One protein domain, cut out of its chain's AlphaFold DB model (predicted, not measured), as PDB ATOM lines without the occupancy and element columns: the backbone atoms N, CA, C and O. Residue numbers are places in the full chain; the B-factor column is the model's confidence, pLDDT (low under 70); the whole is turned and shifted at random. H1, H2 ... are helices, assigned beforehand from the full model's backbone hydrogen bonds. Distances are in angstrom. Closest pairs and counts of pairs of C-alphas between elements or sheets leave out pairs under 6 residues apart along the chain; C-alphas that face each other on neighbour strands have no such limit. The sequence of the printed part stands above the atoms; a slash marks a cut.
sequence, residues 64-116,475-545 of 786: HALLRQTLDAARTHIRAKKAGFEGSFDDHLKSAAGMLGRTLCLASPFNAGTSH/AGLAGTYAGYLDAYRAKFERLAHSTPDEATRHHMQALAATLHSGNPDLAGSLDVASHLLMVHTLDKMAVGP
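This is residues 64 to 116 and 475 to 545 of the 786 residues of an uncharacterized protein of Massilia sp. NR 4-1 (UniProt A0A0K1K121). Five helices make an up-and-down bundle, each running against the one before: the longest, H3, packs on H4 with residues 489 to 497, and H1, H2 and H4 pack round H5 in the middle. Residues 109 to 116 stick out. The all-helix printed part has 124 residues and is compact, with a radius of gyration of the C-alphas of 15.3 A and spans of 52 by 40 by 24 A.

H3, residues 475 to 498, spans 35.2 A from C-alpha 475 at (128.115, 160.787, 109.198). H4 is residues 502 to 512, 15.3 A; H5 522 to 543, 31.2 A; H1 64 to 86, 32.8 A; H2 91 to 106, 23.3 A.

H3 touches H4, closest C-alphas Ala 496 and Arg 505, 4.8 A, at a shallow tilt of 10 degrees. H5 touches H2, closest C-alphas Leu 93 and Leu 538, 6.7 A. Every O i to N i+4 pair is within hydrogen-bond range in H1, H2, H4 and H5; in H3, 19 of 20.

Across the cut, C-alphas 116 and 475 are 40.7 A apart. Residues 101 to 116 and 545 have pLDDT under 70.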
ATOM      1  N   HIS A  64     141.466 172.595 126.480       82.50
ATOM      2  CA  HIS A  64     141.163 171.685 127.582       82.50
ATOM      3  C   HIS A  64     141.351 172.339 128.962       82.50
ATOM      4  O   HIS A  64     140.653 171.966 129.909       82.50
ATOM      5  N   ALA A  65     142.270 173.305 129.096       85.12
ATOM      6  CA  ALA A  65     142.486 174.009 130.355       85.12
ATOM      7  C   ALA A  65     141.323 174.963 130.644       85.12
ATOM      8  O   ALA A  65     140.785 174.943 131.753       85.12
ATOM      9  N   LEU A  66     140.874 175.717 129.635       88.44
ATOM     10  CA  LEU A  66     139.701 176.587 129.743       88.44
ATOM     11  C   LEU A  66     138.417 175.792 130.015       88.44
ATOM     12  O   LEU A  66     137.609 176.188 130.859       88.44
ATOM     13  N   LEU A  67     138.237 174.650 129.343       86.00
ATOM     14  CA  LEU A  67     137.116 173.741 129.591       86.00
ATOM     15  C   LEU A  67     137.095 173.294 131.057       86.00
ATOM     16  O   LEU A  67     136.081 173.441 131.744       86.00
ATOM     17  N   ARG A  68     138.229 172.794 131.561       86.19
ATOM     18  CA  ARG A  68     138.358 172.346 132.952       86.19
ATOM     19  C   ARG A  68     138.098 173.484 133.936       86.19
ATOM     20  O   ARG A  68     137.336 173.303 134.881       86.19
ATOM     21  N   GLN A  69     138.666 174.663 133.682       90.19
ATOM     22  CA  GLN A  69     138.434 175.862 134.488       90.19
ATOM     23  C   GLN A  69     136.946 176.234 134.533       90.19
ATOM     24  O   GLN A  69     136.421 176.538 135.604       90.19
ATOM     25  N   THR A  70     136.255 176.170 133.392       89.81
ATOM     26  CA  THR A  70     134.817 176.465 133.287       89.81
ATOM     27  C   THR A  70     133.991 175.488 134.124       89.81
ATOM     28  O   THR A  70     133.139 175.914 134.910       89.81
ATOM     29  N   LEU A  71     134.275 174.186 134.015       86.25
ATOM     30  CA  LEU A  71     133.589 173.147 134.788       86.25
ATOM     31  C   LEU A  71     133.853 173.275 136.292       86.25
ATOM     32  O   LEU A  71     132.920 173.176 137.092       86.25
ATOM     33  N   ASP A  72     135.097 173.529 136.695       87.44
ATOM     34  CA  ASP A  72     135.468 173.666 138.106       87.44
ATOM     35  C   ASP A  72     134.862 174.929 138.738       87.44
ATOM     36  O   ASP A  72     134.374 174.885 139.876       87.44
ATOM     37  N   ALA A  73     134.803 176.033 137.988       90.31
ATOM     38  CA  ALA A  73     134.132 177.257 138.414       90.31
ATOM     39  C   ALA A  73     132.619 177.036 138.592       90.31
ATOM     40  O   ALA A  73     132.069 177.373 139.641       90.31
ATOM     41  N   ALA A  74     131.956 176.393 137.622       89.56
ATOM     42  CA  ALA A  74     130.533 176.066 137.716       89.56
ATOM     43  C   ALA A  74     130.232 175.124 138.896       89.56
ATOM     44  O   ALA A  74     129.307 175.375 139.668       89.56
ATOM     45  N   ARG A  75     131.045 174.080 139.112       89.56
ATOM     46  CA  ARG A  75     130.909 173.174 140.272       89.56
ATOM     47  C   ARG A  75     131.070 173.909 141.599       89.56
ATOM     48  O   ARG A  75     130.340 173.628 142.548       89.56
ATOM     49  N   THR A  76     132.017 174.837 141.676       91.12
ATOM     50  CA  THR A  76     132.230 175.663 142.872       91.12
ATOM     51  C   THR A  76     131.010 176.536 143.155       91.12
ATOM     52  O   THR A  76     130.526 176.545 144.288       91.12
ATOM     53  N   HIS A  77     130.447 177.172 142.123       94.44
ATOM     54  CA  HIS A  77     129.200 177.935 142.228       94.44
ATOM     55  C   HIS A  77     128.024 177.076 142.696       94.44
ATOM     56  O   HIS A  77     127.338 177.441 143.648       94.44
ATOM     57  N   ILE A  78     127.831 175.893 142.104       91.00
ATOM     58  CA  ILE A  78     126.761 174.967 142.501       91.00
ATOM     59  C   ILE A  78     126.884 174.591 143.987       91.00
ATOM     60  O   ILE A  78     125.885 174.599 144.708       91.00
ATOM     61  N   ARG A  79     128.099 174.297 144.474       91.00
ATOM     62  CA  ARG A  79     128.341 173.990 145.898       91.00
ATOM     63  C   ARG A  79     128.029 175.183 146.802       91.00
ATOM     64  O   ARG A  79     127.406 174.992 147.845       91.00
ATOM     65  N   ALA A  80     128.424 176.390 146.401       93.38
ATOM     66  CA  ALA A  80     128.133 177.612 147.149       93.38
ATOM     67  C   ALA A  80     126.620 177.882 147.221       93.38
ATOM     68  O   ALA A  80     126.081 178.105 148.306       93.38
ATOM     69  N   LYS A  81     125.915 177.772 146.089       94.69
ATOM     70  CA  LYS A  81     124.454 177.908 146.010       94.69
ATOM     71  C   LYS A  81     123.735 176.871 146.860       94.69
ATOM     72  O   LYS A  81     122.873 177.237 147.651       94.69
ATOM     73  N   LYS A  82     124.142 175.601 146.771       91.12
ATOM     74  CA  LYS A  82     123.632 174.528 147.634       91.12
ATOM     75  C   LYS A  82     123.735 174.907 149.114       91.12
ATOM     76  O   LYS A  82     122.729 174.834 149.809       91.12
ATOM     77  N   ALA A  83     124.915 175.323 149.575       90.69
ATOM     78  CA  ALA A  83     125.118 175.712 150.971       90.69
ATOM     79  C   ALA A  83     124.221 176.898 151.375       90.69
ATOM     80  O   ALA A  83     123.652 176.898 152.465       90.69
ATOM     81  N   GLY A  84     124.036 177.870 150.474       92.06
ATOM     82  CA  GLY A  84     123.095 178.975 150.668       92.06
ATOM     83  C   GLY A  84     121.648 178.504 150.842       92.06
ATOM     84  O   GLY A  84     120.973 178.924 151.779       92.06
ATOM     85  N   PHE A  85     121.182 177.582 149.996       90.06
ATOM     86  CA  PHE A  85     119.834 177.015 150.101       90.06
ATOM     87  C   PHE A  85     119.654 176.123 151.340       90.06
ATOM     88  O   PHE A  85     118.582 176.129 151.939       90.06
ATOM     89  N   GLU A  86     120.689 175.394 151.772       87.25
ATOM     90  CA  GLU A  86     120.668 174.610 153.021       87.25
ATOM     91  C   GLU A  86     120.532 175.493 154.272       87.25
ATOM     92  O   GLU A  86     119.974 175.049 155.279       87.25
ATOM     93  N   GLY A  87     121.015 176.737 154.195       88.38
ATOM     94  CA  GLY A  87     120.852 177.766 155.222       88.38
ATOM     95  C   GLY A  87     119.543 178.561 155.136       88.38
ATOM     96  O   GLY A  87     119.332 179.440 155.968       88.38
ATOM     97  N   SER A  88     118.678 178.285 154.153       86.75
ATOM     98  CA  SER A  88     117.394 178.978 153.997       86.75
ATOM     99  C   SER A  88     116.422 178.650 155.136       86.75
ATOM    100  O   SER A  88     116.398 177.529 155.646       86.75
ATOM    101  N   PHE A  89     115.576 179.620 155.495       84.75
ATOM    102  CA  PHE A  89     114.435 179.415 156.397       84.75
ATOM    103  C   PHE A  89     113.248 178.715 155.709       84.75
ATOM    104  O   PHE A  89     112.316 178.297 156.389       84.75
ATOM    105  N   ASP A  90     113.269 178.589 154.378       81.00
ATOM    106  CA  ASP A  90     112.272 177.829 153.619       81.00
ATOM    107  C   ASP A  90     112.655 176.338 153.593       81.00
ATOM    108  O   ASP A  90     113.622 175.927 152.939       81.00
ATOM    109  N   ASP A  91     111.862 175.515 154.284       76.56
ATOM    110  CA  ASP A  91     112.055 174.064 154.370       76.56
ATOM    111  C   ASP A  91     112.021 173.362 153.000       76.56
ATOM    112  O   ASP A  91     112.695 172.343 152.808       76.56
ATOM    113  N   HIS A  92     111.287 173.897 152.016       75.50
ATOM    114  CA  HIS A  92     111.274 173.354 150.659       75.50
ATOM    115  C   HIS A  92     112.593 173.615 149.936       75.50
ATOM    116  O   HIS A  92     113.115 172.693 149.302       75.50
ATOM    117  N   LEU A  93     113.151 174.828 150.046       81.19
ATOM    118  CA  LEU A  93     114.472 175.144 149.487       81.19
ATOM    119  C   LEU A  93     115.561 174.300 150.148       81.19
ATOM    120  O   LEU A  93     116.385 173.708 149.450       81.19
ATOM    121  N   LYS A  94     115.515 174.168 151.476       82.12
ATOM    122  CA  LYS A  94     116.463 173.351 152.240       82.12
ATOM    123  C   LYS A  94     116.401 171.871 151.853       82.12
ATOM    124  O   LYS A  94     117.432 171.249 151.597       82.12
ATOM    125  N   SER A  95     115.197 171.300 151.753       74.69
ATOM    126  CA  SER A  95     114.998 169.908 151.320       74.69
ATOM    127  C   SER A  95     115.495 169.679 149.887       74.69
ATOM    128  O   SER A  95     116.194 168.699 149.601       74.69
ATOM    129  N   ALA A  96     115.202 170.619 148.987       77.00
ATOM    130  CA  ALA A  96     115.622 170.552 147.595       77.00
ATOM    131  C   ALA A  96     117.140 170.735 147.413       77.00
ATOM    132  O   ALA A  96     117.748 170.069 146.573       77.00
ATOM    133  N   ALA A  97     117.794 171.533 148.258       81.62
ATOM    134  CA  ALA A  97     119.253 171.605 148.318       81.62
ATOM    135  C   ALA A  97     119.885 170.252 148.697       81.62
ATOM    136  O   ALA A  97     120.927 169.869 148.159       81.62
ATOM    137  N   GLY A  98     119.207 169.465 149.540       76.31
ATOM    138  CA  GLY A  98     119.576 168.076 149.820       76.31
ATOM    139  C   GLY A  98     119.502 167.164 148.584       76.31
ATOM    140  O   GLY A  98     120.345 166.280 148.420       76.31
ATOM    141  N   MET A  99     118.547 167.394 147.672       73.31
ATOM    142  CA  MET A  99     118.492 166.694 146.376       73.31
ATOM    143  C   MET A  99     119.672 167.070 145.479       73.31
ATOM    144  O   MET A  99     120.295 166.183 144.896       73.31
ATOM    145  N   LEU A 100     120.019 168.358 145.416       77.19
ATOM    146  CA  LEU A 100     121.220 168.830 144.719       77.19
ATOM    147  C   LEU A 100     122.491 168.201 145.316       77.19
ATOM    148  O   LEU A 100     123.406 167.829 144.592       77.19
ATOM    149  N   GLY A 101     122.528 167.987 146.634       69.19
ATOM    150  CA  GLY A 101     123.599 167.239 147.294       69.19
ATOM    151  C   GLY A 101     123.723 165.799 146.801       69.19
ATOM    152  O   GLY A 101     124.804 165.388 146.396       69.19
ATOM    153  N   ARG A 102     122.620 165.041 146.767       65.75
ATOM    154  CA  ARG A 102     122.636 163.644 146.290       65.75
ATOM    155  C   ARG A 102     123.160 163.521 144.857       65.75
ATOM    156  O   ARG A 102     123.886 162.581 144.551       65.75
ATOM    157  N   THR A 103     122.820 164.479 144.005       61.69
ATOM    158  CA  THR A 103     123.175 164.469 142.580       61.69
ATOM    159  C   THR A 103     124.598 164.949 142.330       61.69
ATOM    160  O   THR A 103     125.302 164.352 141.517       61.69
ATOM    161  N   LEU A 104     125.076 165.934 143.096       53.56
ATOM    162  CA  LEU A 104     126.494 166.301 143.133       53.56
ATOM    163  C   LEU A 104     127.373 165.121 143.543       53.56
ATOM    164  O   LEU A 104     128.466 164.977 143.011       53.56
ATOM    165  N   CYS A 105     126.904 164.271 144.456       44.91
ATOM    166  CA  CYS A 105     127.660 163.110 144.913       44.91
ATOM    167  C   CYS A 105     127.769 162.013 143.847       44.91
ATOM    168  O   CYS A 105     128.844 161.432 143.706       44.91
ATOM    169  N   LEU A 106     126.715 161.803 143.045       41.50
ATOM    170  CA  LEU A 106     126.745 160.920 141.868       41.50
ATOM    171  C   LEU A 106     127.703 161.416 140.768       41.50
ATOM    172  O   LEU A 106     128.194 160.597 139.993       41.50
ATOM    173  N   ALA A 107     127.972 162.725 140.726       37.44
ATOM    174  CA  ALA A 107     128.929 163.372 139.824       37.44
ATOM    175  C   ALA A 107     130.292 163.687 140.481       37.44
ATOM    176  O   ALA A 107     131.161 164.297 139.857       37.44
ATOM    177  N   SER A 108     130.478 163.334 141.758       32.59
ATOM    178  CA  SER A 108     131.699 163.617 142.520       32.59
ATOM    179  C   SER A 108     132.793 162.568 142.235       32.59
ATOM    180  O   SER A 108     132.535 161.591 141.525       32.59
ATOM    181  N   PRO A 109     133.997 162.688 142.835       35.25
ATOM    182  CA  PRO A 109     135.040 161.655 142.809       35.25
ATOM    183  C   PRO A 109     134.600 160.274 143.335       35.25
ATOM    184  O   PRO A 109     135.405 159.358 143.364       35.25
ATOM    185  N   PHE A 110     133.333 160.087 143.709       33.12
ATOM    186  CA  PHE A 110     132.696 158.779 143.875       33.12
ATOM    187  C   PHE A 110     132.882 157.852 142.654       33.12
ATOM    188  O   PHE A 110     132.958 156.638 142.821       33.12
ATOM    189  N   ASN A 111     133.008 158.421 141.443       36.69
ATOM    190  CA  ASN A 111     133.388 157.695 140.218       36.69
ATOM    191  C   ASN A 111     134.913 157.612 139.996       36.69
ATOM    192  O   ASN A 111     135.363 156.905 139.099       36.69
ATOM    193  N   ALA A 112     135.723 158.310 140.797       36.16
ATOM    194  CA  ALA A 112     137.179 158.210 140.791       36.16
ATOM    195  C   ALA A 112     137.629 157.079 141.732       36.16
ATOM    196  O   ALA A 112     138.267 157.335 142.742       36.16
ATOM    197  N   GLY A 113     137.221 155.843 141.421       35.41
ATOM    198  CA  GLY A 113     137.861 154.559 141.763       35.41
ATOM    199  C   GLY A 113     138.267 154.183 143.200       35.41
ATOM    200  O   GLY A 113     138.562 153.012 143.424       35.41
ATOM    201  N   THR A 114     138.279 155.076 144.195       31.33
ATOM    202  CA  THR A 114     138.897 154.805 145.512       31.33
ATOM    203  C   THR A 114     137.907 154.702 146.667       31.33
ATOM    204  O   THR A 114     138.278 154.284 147.763       31.33
ATOM    205  N   SER A 115     136.640 155.076 146.476       31.02
ATOM    206  CA  SER A 115     135.651 155.052 147.555       31.02
ATOM    207  C   SER A 115     134.720 153.851 147.453       31.02
ATOM    208  O   SER A 115     133.726 153.869 146.728       31.02
ATOM    209  N   HIS A 116     134.980 152.812 148.246       37.00
ATOM    210  CA  HIS A 116     133.960 151.802 148.504       37.00
ATOM    211  C   HIS A 116     132.722 152.480 149.119       37.00
ATOM    212  O   HIS A 116     132.855 153.195 150.113       37.00
ATOM    213  N   ALA A 475     128.456 159.364 109.265       81.06
ATOM    214  CA  ALA A 475     128.115 160.787 109.198       81.06
ATOM    215  C   ALA A 475     126.723 161.089 109.790       81.06
ATOM    216  O   ALA A 475     126.533 162.127 110.420       81.06
ATOM    217  N   GLY A 476     125.776 160.149 109.662       88.75
ATOM    218  CA  GLY A 476     124.447 160.256 110.268       88.75
ATOM    219  C   GLY A 476     124.471 160.347 111.798       88.75
ATOM    220  O   GLY A 476     123.784 161.195 112.356       88.75
ATOM    221  N   LEU A 477     125.302 159.542 112.471       90.19
ATOM    222  CA  LEU A 477     125.379 159.512 113.936       90.19
ATOM    223  C   LEU A 477     126.042 160.777 114.500       90.19
ATOM    224  O   LEU A 477     125.595 161.335 115.498       90.19
ATOM    225  N   ALA A 478     127.095 161.259 113.835       88.94
ATOM    226  CA  ALA A 478     127.727 162.527 114.193       88.94
ATOM    227  C   ALA A 478     126.779 163.720 113.982       88.94
ATOM    228  O   ALA A 478     126.728 164.619 114.822       88.94
ATOM    229  N   GLY A 479     125.997 163.702 112.897       90.81
ATOM    230  CA  GLY A 479     125.011 164.737 112.593       90.81
ATOM    231  C   GLY A 479     123.884 164.816 113.623       90.81
ATOM    232  O   GLY A 479     123.555 165.912 114.076       90.81
ATOM    233  N   THR A 480     123.319 163.680 114.045       91.75
ATOM    234  CA  THR A 480     122.266 163.677 115.075       91.75
ATOM    235  C   THR A 480     122.786 164.088 116.446       91.75
ATOM    236  O   THR A 480     122.093 164.818 117.155       91.75
ATOM    237  N   TYR A 481     124.024 163.721 116.790       93.44
ATOM    238  CA  TYR A 481     124.663 164.187 118.020       93.44
ATOM    239  C   TYR A 481     124.864 165.703 118.040       93.44
ATOM    240  O   TYR A 481     124.443 166.372 118.983       93.44
ATOM    241  N   ALA A 482     125.467 166.253 116.982       92.56
ATOM    242  CA  ALA A 482     125.681 167.691 116.854       92.56
ATOM    243  C   ALA A 482     124.346 168.452 116.891       92.56
ATOM    244  O   ALA A 482     124.198 169.389 117.668       92.56
ATOM    245  N   GLY A 483     123.337 167.972 116.156       92.25
ATOM    246  CA  GLY A 483     122.006 168.581 116.141       92.25
ATOM    247  C   GLY A 483     121.282 168.557 117.494       92.25
ATOM    248  O   GLY A 483     120.505 169.474 117.781       92.25
ATOM    249  N   TYR A 484     121.524 167.544 118.336       94.00
ATOM    250  CA  TYR A 484     121.061 167.540 119.727       94.00
ATOM    251  C   TYR A 484     121.785 168.606 120.559       94.00
ATOM    252  O   TYR A 484     121.127 169.387 121.246       94.00
ATOM    253  N   LEU A 485     123.118 168.664 120.487       94.50
ATOM    254  CA  LEU A 485     123.922 169.587 121.291       94.50
ATOM    255  C   LEU A 485     123.669 171.046 120.937       94.50
ATOM    256  O   LEU A 485     123.498 171.856 121.841       94.50
ATOM    257  N   ASP A 486     123.551 171.366 119.650       93.88
ATOM    258  CA  ASP A 486     123.230 172.716 119.186       93.88
ATOM    259  C   ASP A 486     121.868 173.169 119.723       93.88
ATOM    260  O   ASP A 486     121.719 174.280 120.239       93.88
ATOM    261  N   ALA A 487     120.868 172.284 119.666       93.81
ATOM    262  CA  ALA A 487     119.549 172.561 120.219       93.81
ATOM    263  C   ALA A 487     119.592 172.698 121.753       93.81
ATOM    264  O   ALA A 487     118.962 173.612 122.296       93.81
ATOM    265  N   TYR A 488     120.354 171.840 122.445       94.88
ATOM    266  CA  TYR A 488     120.492 171.866 123.903       94.88
ATOM    267  C   TYR A 488     121.143 173.171 124.334       94.88
ATOM    268  O   TYR A 488     120.582 173.893 125.153       94.88
ATOM    269  N   ARG A 489     122.279 173.514 123.722       95.62
ATOM    270  CA  ARG A 489     123.002 174.765 123.928       95.62
ATOM    271  C   ARG A 489     122.088 175.968 123.725       95.62
ATOM    272  O   ARG A 489     121.966 176.787 124.629       95.62
ATOM    273  N   ALA A 490     121.377 176.049 122.599       95.25
ATOM    274  CA  ALA A 490     120.497 177.182 122.306       95.25
ATOM    275  C   ALA A 490     119.335 177.326 123.311       95.25
ATOM    276  O   ALA A 490     118.866 178.434 123.593       95.25
ATOM    277  N   LYS A 491     118.805 176.219 123.842       95.06
ATOM    278  CA  LYS A 491     117.776 176.245 124.899       95.06
ATOM    279  C   LYS A 491     118.381 176.623 126.251       95.06
ATOM    280  O   LYS A 491     117.819 177.472 126.937       95.06
ATOM    281  N   PHE A 492     119.555 176.088 126.572       95.44
ATOM    282  CA  PHE A 492     120.283 176.363 127.808       95.44
ATOM    283  C   PHE A 492     120.713 177.833 127.907       95.44
ATOM    284  O   PHE A 492     120.493 178.469 128.936       95.44
ATOM    285  N   GLU A 493     121.228 178.416 126.818       95.38
ATOM    286  CA  GLU A 493     121.553 179.846 126.729       95.38
ATOM    287  C   GLU A 493     120.307 180.710 126.912       95.38
ATOM    288  O   GLU A 493     120.327 181.660 127.690       95.38
ATOM    289  N   ARG A 494     119.193 180.384 126.243       94.69
ATOM    290  CA  ARG A 494     117.930 181.120 126.425       94.69
ATOM    291  C   ARG A 494     117.452 181.085 127.872       94.69
ATOM    292  O   ARG A 494     117.088 182.130 128.401       94.69
ATOM    293  N   LEU A 495     117.503 179.919 128.512       93.69
ATOM    294  CA  LEU A 495     117.125 179.776 129.914       93.69
ATOM    295  C   LEU A 495     118.069 180.551 130.845       93.69
ATOM    296  O   LEU A 495     117.618 181.151 131.814       93.69
ATOM    297  N   ALA A 496     119.367 180.626 130.531       95.25
ATOM    298  CA  ALA A 496     120.306 181.434 131.307       95.25
ATOM    299  C   ALA A 496     119.858 182.906 131.402       95.25
ATOM    300  O   ALA A 496     119.969 183.522 132.463       95.25
ATOM    301  N   HIS A 497     119.292 183.464 130.325       94.62
ATOM    302  CA  HIS A 497     118.791 184.843 130.314       94.62
ATOM    303  C   HIS A 497     117.572 185.057 131.226       94.62
ATOM    304  O   HIS A 497     117.378 186.177 131.696       94.62
ATOM    305  N   SER A 498     116.780 184.016 131.512       91.88
ATOM    306  CA  SER A 498     115.653 184.089 132.455       91.88
ATOM    307  C   SER A 498     116.046 183.769 133.903       91.88
ATOM    308  O   SER A 498     115.214 183.893 134.802       91.88
ATOM    309  N   THR A 499     117.302 183.384 134.159       91.62
ATOM    310  CA  THR A 499     117.802 183.121 135.511       91.62
ATOM    311  C   THR A 499     117.793 184.400 136.360       91.62
ATOM    312  O   THR A 499     118.407 185.392 135.944       91.62
ATOM    313  N   PRO A 500     117.161 184.398 137.553       92.06
ATOM    314  CA  PRO A 500     117.126 185.572 138.430       92.06
ATOM    315  C   PRO A 500     118.508 185.984 138.953       92.06
ATOM    316  O   PRO A 500     118.804 187.171 139.055       92.06
ATOM    317  N   ASP A 501     119.364 185.006 139.256       95.94
ATOM    318  CA  ASP A 501     120.707 185.221 139.790       95.94
ATOM    319  C   ASP A 501     121.745 185.467 138.683       95.94
ATOM    320  O   ASP A 501     121.908 184.658 137.764       95.94
ATOM    321  N   GLU A 502     122.473 186.579 138.783       96.62
ATOM    322  CA  GLU A 502     123.468 186.989 137.783       96.62
ATOM    323  C   GLU A 502     124.670 186.033 137.711       96.62
ATOM    324  O   GLU A 502     125.142 185.723 136.616       96.62
ATOM    325  N   ALA A 503     125.129 185.498 138.848       96.31
ATOM    326  CA  ALA A 503     126.240 184.549 138.871       96.31
ATOM    327  C   ALA A 503     125.841 183.205 138.237       96.31
ATOM    328  O   ALA A 503     126.568 182.682 137.389       96.31
ATOM    329  N   THR A 504     124.656 182.674 138.564       96.06
ATOM    330  CA  THR A 504     124.100 181.478 137.912       96.06
ATOM    331  C   THR A 504     123.955 181.703 136.405       96.06
ATOM    332  O   THR A 504     124.373 180.840 135.632       96.06
ATOM    333  N   ARG A 505     123.449 182.866 135.962       97.19
ATOM    334  CA  ARG A 505     123.376 183.230 134.533       97.19
ATOM    335  C   ARG A 505     124.744 183.169 133.856       97.19
ATOM    336  O   ARG A 505     124.870 182.510 132.825       97.19
ATOM    337  N   HIS A 506     125.756 183.807 134.443       97.00
ATOM    338  CA  HIS A 506     127.116 183.814 133.903       97.00
ATOM    339  C   HIS A 506     127.685 182.390 133.774       97.00
ATOM    340  O   HIS A 506     128.209 182.022 132.724       97.00
ATOM    341  N   HIS A 507     127.525 181.549 134.803       96.62
ATOM    342  CA  HIS A 507     127.987 180.158 134.754       96.62
ATOM    343  C   HIS A 507     127.242 179.310 133.718       96.62
ATOM    344  O   HIS A 507     127.874 178.495 133.046       96.62
ATOM    345  N   MET A 508     125.933 179.507 133.546       97.12
ATOM    346  CA  MET A 508     125.170 178.826 132.496       97.12
ATOM    347  C   MET A 508     125.635 179.249 131.095       97.12
ATOM    348  O   MET A 508     125.829 178.392 130.239       97.12
ATOM    349  N   GLN A 509     125.874 180.541 130.856       96.44
ATOM    350  CA  GLN A 509     126.380 181.029 129.566       96.44
ATOM    351  C   GLN A 509     127.786 180.497 129.258       96.44
ATOM    352  O   GLN A 509     128.036 180.028 128.149       96.44
ATOM    353  N   ALA A 510     128.685 180.509 130.246       94.62
ATOM    354  CA  ALA A 510     130.031 179.961 130.091       94.62
ATOM    355  C   ALA A 510     130.001 178.454 129.790       94.62
ATOM    356  O   ALA A 510     130.699 177.985 128.894       94.62
ATOM    357  N   LEU A 511     129.153 177.697 130.494       94.69
ATOM    358  CA  LEU A 511     129.010 176.263 130.260       94.69
ATOM    359  C   LEU A 511     128.351 175.952 128.911       94.69
ATOM    360  O   LEU A 511     128.719 174.979 128.268       94.69
ATOM    361  N   ALA A 512     127.415 176.778 128.440       95.62
ATOM    362  CA  ALA A 512     126.793 176.579 127.135       95.62
ATOM    363  C   ALA A 512     127.822 176.516 125.996       95.62
ATOM    364  O   ALA A 512     127.685 175.705 125.080       95.62
ATOM    365  N   ALA A 513     128.892 177.314 126.088       93.06
ATOM    366  CA  ALA A 513     129.983 177.313 125.120       93.06
ATOM    367  C   ALA A 513     130.754 175.979 125.069       93.06
ATOM    368  O   ALA A 513     131.398 175.698 124.062       93.06
ATOM    369  N   THR A 514     130.664 175.141 126.109       91.94
ATOM    370  CA  THR A 514     131.300 173.814 126.146       91.94
ATOM    371  C   THR A 514     130.402 172.706 125.588       91.94
ATOM    372  O   THR A 514     130.875 171.600 125.331       91.94
ATOM    373  N   LEU A 515     129.111 172.960 125.355       92.75
ATOM    374  CA  LEU A 515     128.142 171.957 124.895       92.75
ATOM    375  C   LEU A 515     128.167 171.809 123.368       92.75
ATOM    376  O   LEU A 515     127.214 172.157 122.676       92.75
ATOM    377  N   HIS A 516     129.275 171.291 122.840       91.69
ATOM    378  CA  HIS A 516     129.471 171.038 121.411       91.69
ATOM    379  C   HIS A 516     130.162 169.688 121.177       91.69
ATOM    380  O   HIS A 516     130.821 169.142 122.061       91.69
ATOM    381  N   SER A 517     130.034 169.137 119.968       86.69
ATOM    382  CA  SER A 517     130.501 167.780 119.627       86.69
ATOM    383  C   SER A 517     132.021 167.581 119.705       86.69
ATOM    384  O   SER A 517     132.485 166.443 119.735       86.69
ATOM    385  N   GLY A 518     132.792 168.671 119.742       84.88
ATOM    386  CA  GLY A 518     134.247 168.650 119.912       84.88
ATOM    387  C   GLY A 518     134.706 168.541 121.369       84.88
ATOM    388  O   GLY A 518     135.894 168.343 121.604       84.88
ATOM    389  N   ASN A 519     133.803 168.672 122.344       84.25
ATOM    390  CA  ASN A 519     134.151 168.592 123.757       84.25
ATOM    391  C   ASN A 519     134.423 167.128 124.182       84.25
ATOM    392  O   ASN A 519     133.518 166.294 124.106       84.25
ATOM    393  N   PRO A 520     135.636 166.798 124.666       75.44
ATOM    394  CA  PRO A 520     135.995 165.444 125.099       75.44
ATOM    395  C   PRO A 520     135.362 165.026 126.440       75.44
ATOM    396  O   PRO A 520     135.225 163.830 126.685       75.44
ATOM    397  N   ASP A 521     134.966 165.981 127.293       77.81
ATOM    398  CA  ASP A 521     134.278 165.757 128.578       77.81
ATOM    399  C   ASP A 521     132.833 166.281 128.523       77.81
ATOM    400  O   ASP A 521     132.347 167.062 129.352       77.81
ATOM    401  N   LEU A 522     132.129 165.884 127.465       85.06
ATOM    402  CA  LEU A 522     130.763 166.327 127.236       85.06
ATOM    403  C   LEU A 522     129.771 165.719 128.236       85.06
ATOM    404  O   LEU A 522     128.831 166.399 128.638       85.06
ATOM    405  N   ALA A 523     130.004 164.491 128.710       80.44
ATOM    406  CA  ALA A 523     129.207 163.916 129.795       80.44
ATOM    407  C   ALA A 523     129.328 164.755 131.076       80.44
ATOM    408  O   ALA A 523     128.309 165.158 131.633       80.44
ATOM    409  N   GLY A 524     130.554 165.118 131.478       82.44
ATOM    410  CA  GLY A 524     130.775 166.003 132.619       82.44
ATOM    411  C   GLY A 524     130.133 167.378 132.428       82.44
ATOM    412  O   GLY A 524     129.577 167.936 133.373       82.44
ATOM    413  N   SER A 525     130.147 167.910 131.203       88.44
ATOM    414  CA  SER A 525     129.507 169.193 130.882       88.44
ATOM    415  C   SER A 525     127.977 169.129 130.956       88.44
ATOM    416  O   SER A 525     127.363 170.033 131.519       88.44
ATOM    417  N   LEU A 526     127.357 168.058 130.452       88.69
ATOM    418  CA  LEU A 526     125.908 167.832 130.538       88.69
ATOM    419  C   LEU A 526     125.443 167.586 131.983       88.69
ATOM    420  O   LEU A 526     124.383 168.079 132.381       88.69
ATOM    421  N   ASP A 527     126.248 166.893 132.790       84.94
ATOM    422  CA  ASP A 527     125.970 166.693 134.215       84.94
ATOM    423  C   ASP A 527     125.997 168.026 134.978       84.94
ATOM    424  O   ASP A 527     125.051 168.356 135.700       84.94
ATOM    425  N   VAL A 528     127.035 168.848 134.767       88.25
ATOM    426  CA  VAL A 528     127.126 170.189 135.373       88.25
ATOM    427  C   VAL A 528     125.996 171.093 134.871       88.25
ATOM    428  O   VAL A 528     125.435 171.857 135.660       88.25
ATOM    429  N   ALA A 529     125.607 170.987 133.595       92.25
ATOM    430  CA  ALA A 529     124.487 171.747 133.042       92.25
ATOM    431  C   ALA A 529     123.189 171.384 133.760       92.25
ATOM    432  O   ALA A 529     122.452 172.266 134.194       92.25
ATOM    433  N   SER A 530     122.965 170.092 133.988       89.00
ATOM    434  CA  SER A 530     121.804 169.603 134.727       89.00
ATOM    435  C   SER A 530     121.771 170.099 136.175       89.00
ATOM    436  O   SER A 530     120.716 170.503 136.665       89.00
ATOM    437  N   HIS A 531     122.916 170.165 136.862       89.06
ATOM    438  CA  HIS A 531     122.983 170.780 138.195       89.06
ATOM    439  C   HIS A 531     122.716 172.284 138.164       89.06
ATOM    440  O   HIS A 531     122.026 172.793 139.046       89.06
ATOM    441  N   LEU A 532     123.198 173.004 137.148       93.56
ATOM    442  CA  LEU A 532     122.861 174.419 136.976       93.56
ATOM    443  C   LEU A 532     121.368 174.627 136.691       93.56
ATOM    444  O   LEU A 532     120.807 175.596 137.192       93.56
ATOM    445  N   LEU A 533     120.690 173.707 135.992       93.00
ATOM    446  CA  LEU A 533     119.225 173.741 135.847       93.00
ATOM    447  C   LEU A 533     118.513 173.598 137.203       93.00
ATOM    448  O   LEU A 533     117.492 174.251 137.442       93.00
ATOM    449  N   MET A 534     119.044 172.772 138.115       90.44
ATOM    450  CA  MET A 534     118.512 172.676 139.480       90.44
ATOM    451  C   MET A 534     118.736 173.973 140.255       90.44
ATOM    452  O   MET A 534     117.810 174.457 140.898       90.44
ATOM    453  N   VAL A 535     119.943 174.546 140.180       92.62
ATOM    454  CA  VAL A 535     120.270 175.826 140.830       92.62
ATOM    455  C   VAL A 535     119.369 176.939 140.301       92.62
ATOM    456  O   VAL A 535     118.752 177.629 141.102       92.62
ATOM    457  N   HIS A 536     119.199 177.044 138.981       93.50
ATOM    458  CA  HIS A 536     118.261 177.972 138.345       93.50
ATOM    459  C   HIS A 536     116.834 177.810 138.894       93.50
ATOM    460  O   HIS A 536     116.162 178.790 139.212       93.50
ATOM    461  N   THR A 537     116.376 176.566 139.048       90.81
ATOM    462  CA  THR A 537     115.051 176.271 139.611       90.81
ATOM    463  C   THR A 537     114.935 176.739 141.063       90.81
ATOM    464  O   THR A 537     113.927 177.332 141.441       90.81
ATOM    465  N   LEU A 538     115.967 176.508 141.876       90.62
ATOM    466  CA  LEU A 538     116.008 176.960 143.268       90.62
ATOM    467  C   LEU A 538     116.082 178.487 143.373       90.62
ATOM    468  O   LEU A 538     115.393 179.063 144.209       90.62
ATOM    469  N   ASP A 539     116.839 179.147 142.492       93.06
ATOM    470  CA  ASP A 539     116.881 180.609 142.393       93.06
ATOM    471  C   ASP A 539     115.479 181.167 142.062       93.06
ATOM    472  O   ASP A 539     115.019 182.101 142.720       93.06
ATOM    473  N   LYS A 540     114.741 180.559 141.114       90.12
ATOM    474  CA  LYS A 540     113.334 180.917 140.819       90.12
ATOM    475  C   LYS A 540     112.430 180.745 142.040       90.12
ATOM    476  O   LYS A 540     111.621 181.623 142.334       90.12
ATOM    477  N   MET A 541     112.573 179.634 142.760       87.31
ATOM    478  CA  MET A 541     111.796 179.370 143.973       87.31
ATOM    479  C   MET A 541     112.088 180.373 145.095       87.31
ATOM    480  O   MET A 541     111.161 180.743 145.805       87.31
ATOM    481  N   ALA A 542     113.340 180.811 145.240       89.75
ATOM    482  CA  ALA A 542     113.757 181.744 146.286       89.75
ATOM    483  C   ALA A 542     113.257 183.179 146.065       89.75
ATOM    484  O   ALA A 542     113.057 183.908 147.033       89.75
ATOM    485  N   VAL A 543     113.060 183.586 144.807       88.44
ATOM    486  CA  VAL A 543     112.541 184.921 144.449       88.44
ATOM    487  C   VAL A 543     111.012 184.930 144.330       88.44
ATOM    488  O   VAL A 543     110.381 185.975 144.487       88.44
ATOM    489  N   GLY A 544     110.404 183.778 144.037       77.88
ATOM    490  CA  GLY A 544     108.958 183.650 143.885       77.88
ATOM    491  C   GLY A 544     108.189 183.926 145.187       77.88
ATOM    492  O   GLY A 544     108.746 183.773 146.274       77.88
ATOM    493  N   PRO A 545     106.894 184.289 145.106       67.94
ATOM    494  CA  PRO A 545     106.074 184.496 146.293       67.94
ATOM    495  C   PRO A 545     106.134 183.265 147.211       67.94
ATOM    496  O   PRO A 545     105.981 182.120 146.760       67.94
TER     497      PRO A 545